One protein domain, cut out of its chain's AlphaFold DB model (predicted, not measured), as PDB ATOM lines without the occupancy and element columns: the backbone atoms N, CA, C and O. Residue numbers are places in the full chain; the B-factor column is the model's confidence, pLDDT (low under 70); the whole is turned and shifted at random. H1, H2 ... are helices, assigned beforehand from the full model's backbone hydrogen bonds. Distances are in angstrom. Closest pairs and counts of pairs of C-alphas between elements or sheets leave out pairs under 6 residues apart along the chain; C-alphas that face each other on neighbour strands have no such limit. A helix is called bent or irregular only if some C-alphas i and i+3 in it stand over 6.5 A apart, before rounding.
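What this domain is: This is residues 159 to 200 of the 211 residues of an uncharacterized protein of Nocardioides iriomotensis (UniProt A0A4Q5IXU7). A long helix, H1, and a shorter one, H2, meet end to end at a wide corner, and neither folds back on the other. The printed part has 42 residues with two named helices, H1 then H2, and no named strand; the class is all helix. It is extended, with a radius of gyration of the C-alphas of 17.3 A, and a rod in outline, spanning 57 by 17 by 5 A.

How they stand to each other: H1, residues 159 to 184, and H2, residues 187 to 200, meet only through their tight link, Phe 185 and Asp 186. Residues 159 to 200 stand free: no C-alpha 8 or more apart along the chain comes within 10 A. In H1 and H2 every O i to N i+4 pair is within hydrogen-bond range.

Where its parts are: H1 begins at C-alpha 159 (45.466, 146.308, 83.672) and measures 36.8 A from first to last C-alpha. H2 measures 19.7 A and ends at C-alpha 200 (43.840, 166.440, 29.934). H2 is neither bent nor irregular, but only just: C-alphas 187 and 190 are 6.0 A apart.

The domain as a whole: The two C-alphas farthest apart, those of Val 159 and Asp 200, are 57.4 A apart. The printed part has no cut. Its mean pLDDT is 71.0, and 15 residues are under 70, among them 159 to 162 and 186 to 192.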
ATOM      1  N   VAL A 159      46.641 146.241  84.560       60.41
ATOM      2  CA  VAL A 159      45.466 146.308  83.672       60.41
ATOM      3  C   VAL A 159      45.639 147.413  82.624       60.41
ATOM      4  O   VAL A 159      45.105 147.317  81.513       60.41
ATOM      5  N   ARG A 160      46.448 148.437  82.938       62.50
ATOM      6  CA  ARG A 160      46.743 149.562  82.043       62.50
ATOM      7  C   ARG A 160      47.509 149.119  80.802       62.50
ATOM      8  O   ARG A 160      47.102 149.495  79.710       62.50
ATOM      9  N   ARG A 161      48.543 148.273  80.934       69.69
ATOM     10  CA  ARG A 161      49.286 147.733  79.773       69.69
ATOM     11  C   ARG A 161      48.386 146.903  78.863       69.69
ATOM     12  O   ARG A 161      48.407 147.103  77.655       69.69
ATOM     13  N   ARG A 162      47.555 146.022  79.431       66.25
ATOM     14  CA  ARG A 162      46.644 145.181  78.639       66.25
ATOM     15  C   ARG A 162      45.574 146.007  77.930       66.25
ATOM     16  O   ARG A 162      45.316 145.761  76.760       66.25
ATOM     17  N   ARG A 163      44.983 147.008  78.595       70.12
ATOM     18  CA  ARG A 163      44.052 147.935  77.931       70.12
ATOM     19  C   ARG A 163      44.738 148.742  76.841       70.12
ATOM     20  O   ARG A 163      44.154 148.842  75.776       70.12
ATOM     21  N   LEU A 164      45.957 149.236  77.079       74.31
ATOM     22  CA  LEU A 164      46.724 149.990  76.085       74.31
ATOM     23  C   LEU A 164      47.016 149.139  74.842       74.31
ATOM     24  O   LEU A 164      46.814 149.600  73.721       74.31
ATOM     25  N   LEU A 165      47.423 147.881  75.045       80.75
ATOM     26  CA  LEU A 165      47.641 146.913  73.972       80.75
ATOM     27  C   LEU A 165      46.340 146.591  73.234       80.75
ATOM     28  O   LEU A 165      46.330 146.616  72.012       80.75
ATOM     29  N   LEU A 166      45.232 146.359  73.943       77.31
ATOM     30  CA  LEU A 166      43.929 146.109  73.319       77.31
ATOM     31  C   LEU A 166      43.446 147.309  72.500       77.31
ATOM     32  O   LEU A 166      42.974 147.118  71.384       77.31
ATOM     33  N   THR A 167      43.596 148.537  73.006       68.44
ATOM     34  CA  THR A 167      43.293 149.744  72.227       68.44
ATOM     35  C   THR A 167      44.226 149.891  71.034       68.44
ATOM     36  O   THR A 167      43.748 150.196  69.949       68.44
ATOM     37  N   GLY A 168      45.525 149.626  71.193       74.94
ATOM     38  CA  GLY A 168      46.489 149.678  70.094       74.94
ATOM     39  C   GLY A 168      46.165 148.669  68.994       74.94
ATOM     40  O   GLY A 168      46.116 149.036  67.827       74.94
ATOM     41  N   VAL A 169      45.857 147.425  69.367       78.19
ATOM     42  CA  VAL A 169      45.441 146.352  68.448       78.19
ATOM     43  C   VAL A 169      44.112 146.682  67.779       78.19
ATOM     44  O   VAL A 169      43.988 146.499  66.573       78.19
ATOM     45  N   ALA A 170      43.130 147.199  68.520       73.75
ATOM     46  CA  ALA A 170      41.851 147.609  67.949       73.75
ATOM     47  C   ALA A 170      42.028 148.739  66.924       73.75
ATOM     48  O   ALA A 170      41.448 148.676  65.843       73.75
ATOM     49  N   VAL A 171      42.870 149.734  67.223       74.00
ATOM     50  CA  VAL A 171      43.226 150.800  66.274       74.00
ATOM     51  C   VAL A 171      43.911 150.209  65.042       74.00
ATOM     52  O   VAL A 171      43.488 150.493  63.926       74.00
ATOM     53  N   LEU A 172      44.903 149.335  65.224       76.88
ATOM     54  CA  LEU A 172      45.598 148.653  64.126       76.88
ATOM     55  C   LEU A 172      44.642 147.852  63.235       76.88
ATOM     56  O   LEU A 172      44.740 147.925  62.013       76.88
ATOM     57  N   ALA A 173      43.696 147.129  63.833       78.94
ATOM     58  CA  ALA A 173      42.694 146.353  63.112       78.94
ATOM     59  C   ALA A 173      41.774 147.249  62.272       78.94
ATOM     60  O   ALA A 173      41.490 146.926  61.121       78.94
ATOM     61  N   VAL A 174      41.352 148.395  62.815       73.00
ATOM     62  CA  VAL A 174      40.553 149.382  62.073       73.00
ATOM     63  C   VAL A 174      41.355 149.967  60.909       73.00
ATOM     64  O   VAL A 174      40.837 150.040  59.798       73.00
ATOM     65  N   VAL A 175      42.624 150.325  61.123       73.94
ATOM     66  CA  VAL A 175      43.509 150.834  60.058       73.94
ATOM     67  C   VAL A 175      43.693 149.801  58.949       73.94
ATOM     68  O   VAL A 175      43.551 150.137  57.775       73.94
ATOM     69  N   ALA A 176      43.957 148.544  59.308       75.75
ATOM     70  CA  ALA A 176      44.097 147.456  58.347       75.75
ATOM     71  C   ALA A 176      42.805 147.238  57.547       75.75
ATOM     72  O   ALA A 176      42.857 147.092  56.331       75.75
ATOM     73  N   LEU A 177      41.643 147.279  58.206       78.19
ATOM     74  CA  LEU A 177      40.343 147.136  57.550       78.19
ATOM     75  C   LEU A 177      40.066 148.276  56.561       78.19
ATOM     76  O   LEU A 177      39.579 148.022  55.464       78.19
ATOM     77  N   VAL A 178      40.417 149.512  56.916       70.56
ATOM     78  CA  VAL A 178      40.309 150.666  56.011       70.56
ATOM     79  C   VAL A 178      41.269 150.527  54.828       70.56
ATOM     80  O   VAL A 178      40.858 150.744  53.693       70.56
ATOM     81  N   ALA A 179      42.517 150.117  55.059       69.75
ATOM     82  CA  ALA A 179      43.486 149.889  53.987       69.75
ATOM     83  C   ALA A 179      43.021 148.789  53.018       69.75
ATOM     84  O   ALA A 179      43.086 148.971  51.803       69.75
ATOM     85  N   VAL A 180      42.486 147.683  53.546       78.50
ATOM     86  CA  VAL A 180      41.878 146.608  52.747       78.50
ATOM     87  C   VAL A 180      40.666 147.126  51.986       78.50
ATOM     88  O   VAL A 180      40.553 146.860  50.798       78.50
ATOM     89  N   TYR A 181      39.786 147.901  52.622       73.44
ATOM     90  CA  TYR A 181      38.635 148.498  51.948       73.44
ATOM     91  C   TYR A 181      39.070 149.383  50.775       73.44
ATOM     92  O   TYR A 181      38.564 149.209  49.676       73.44
ATOM     93  N   VAL A 182      40.052 150.267  50.966       69.06
ATOM     94  CA  VAL A 182      40.589 151.131  49.899       69.06
ATOM     95  C   VAL A 182      41.218 150.314  48.764       69.06
ATOM     96  O   VAL A 182      41.050 150.662  47.596       69.06
ATOM     97  N   ALA A 183      41.907 149.218  49.088       70.00
ATOM     98  CA  ALA A 183      42.499 148.323  48.096       70.00
ATOM     99  C   ALA A 183      41.448 147.498  47.328       70.00
ATOM    100  O   ALA A 183      41.621 147.260  46.139       70.00
ATOM    101  N   VAL A 184      40.367 147.076  47.995       70.62
ATOM    102  CA  VAL A 184      39.288 146.247  47.423       70.62
ATOM    103  C   VAL A 184      38.284 147.079  46.631       70.62
ATOM    104  O   VAL A 184      37.762 146.606  45.631       70.62
ATOM    105  N   PHE A 185      38.009 148.314  47.052       70.44
ATOM    106  CA  PHE A 185      37.083 149.221  46.360       70.44
ATOM    107  C   PHE A 185      37.732 149.944  45.169       70.44
ATOM    108  O   PHE A 185      37.231 150.971  44.717       70.44
ATOM    109  N   ASP A 186      38.856 149.403  44.694       62.25
ATOM    110  CA  ASP A 186      39.592 149.824  43.514       62.25
ATOM    111  C   ASP A 186      39.835 151.349  43.417       62.25
ATOM    112  O   ASP A 186      39.537 152.023  42.424       62.25
ATOM    113  N   TRP A 187      40.544 151.880  44.418       59.25
ATOM    114  CA  TRP A 187      41.231 153.173  44.319       59.25
ATOM    115  C   TRP A 187      42.080 153.395  43.039       59.25
ATOM    116  O   TRP A 187      42.232 154.557  42.658       59.25
ATOM    117  N   PRO A 188      42.582 152.378  42.293       62.91
ATOM    118  CA  PRO A 188      43.330 152.630  41.065       62.91
ATOM    119  C   PRO A 188      42.492 153.254  39.947       62.91
ATOM    120  O   PRO A 188      42.930 154.227  39.348       62.91
ATOM    121  N   HIS A 189      41.293 152.756  39.634       60.75
ATOM    122  CA  HIS A 189      40.641 153.175  38.385       60.75
ATOM    123  C   HIS A 189      39.984 154.554  38.464       60.75
ATOM    124  O   HIS A 189      40.004 155.288  37.478       60.75
ATOM    125  N   PHE A 190      39.451 154.952  39.622       63.25
ATOM    126  CA  PHE A 190      38.849 156.281  39.749       63.25
ATOM    127  C   PHE A 190      39.892 157.367  40.004       63.25
ATOM    128  O   PHE A 190      39.732 158.480  39.507       63.25
ATOM    129  N   ALA A 191      40.963 157.063  40.746       64.44
ATOM    130  CA  ALA A 191      42.032 158.024  40.979       64.44
ATOM    131  C   ALA A 191      42.852 158.225  39.703       64.44
ATOM    132  O   ALA A 191      43.132 159.365  39.353       64.44
ATOM    133  N   VAL A 192      43.161 157.153  38.961       64.44
ATOM    134  CA  VAL A 192      43.845 157.257  37.662       64.44
ATOM    135  C   VAL A 192      42.925 157.889  36.616       64.44
ATOM    136  O   VAL A 192      43.362 158.776  35.896       64.44
ATOM    137  N   GLY A 193      41.633 157.536  36.572       72.31
ATOM    138  CA  GLY A 193      40.668 158.167  35.664       72.31
ATOM    139  C   GLY A 193      40.476 159.663  35.932       72.31
ATOM    140  O   GLY A 193      40.528 160.467  35.007       72.31
ATOM    141  N   GLY A 194      40.324 160.058  37.199       69.12
ATOM    142  CA  GLY A 194      40.232 161.466  37.594       69.12
ATOM    143  C   GLY A 194      41.541 162.237  37.395       69.12
ATOM    144  O   GLY A 194      41.504 163.399  37.002       69.12
ATOM    145  N   TRP A 195      42.691 161.591  37.612       71.00
ATOM    146  CA  TRP A 195      44.010 162.178  37.360       71.00
ATOM    147  C   TRP A 195      44.269 162.396  35.868       71.00
ATOM    148  O   TRP A 195      44.763 163.456  35.494       71.00
ATOM    149  N   ASN A 196      43.851 161.458  35.016       74.94
ATOM    150  CA  ASN A 196      43.926 161.602  33.562       74.94
ATOM    151  C   ASN A 196      43.046 162.760  33.076       74.94
ATOM    152  O   ASN A 196      43.513 163.588  32.309       74.94
ATOM    153  N   VAL A 197      41.821 162.897  33.601       78.69
ATOM    154  CA  VAL A 197      40.947 164.045  33.287       78.69
ATOM    155  C   VAL A 197      41.591 165.367  33.711       78.69
ATOM    156  O   VAL A 197      41.501 166.361  32.995       78.69
ATOM    157  N   LEU A 198      42.269 165.398  34.860       72.44
ATOM    158  CA  LEU A 198      42.975 166.594  35.314       72.44
ATOM    159  C   LEU A 198      44.187 166.921  34.430       72.44
ATOM    160  O   LEU A 198      44.429 168.092  34.147       72.44
ATOM    161  N   GLN A 199      44.936 165.902  33.998       73.38
ATOM    162  CA  GLN A 199      46.054 166.058  33.066       73.38
ATOM    163  C   GLN A 199      45.581 166.511  31.682       73.38
ATOM    164  O   GLN A 199      46.211 167.391  31.109       73.38
ATOM    165  N   ASP A 200      44.452 166.002  31.192       75.12
ATOM    166  CA  ASP A 200      43.840 166.440  29.934       75.12
ATOM    167  C   ASP A 200      43.402 167.913  30.003       75.12
ATOM    168  O   ASP A 200      43.580 168.671  29.050       75.12
TER     169      ASP A 200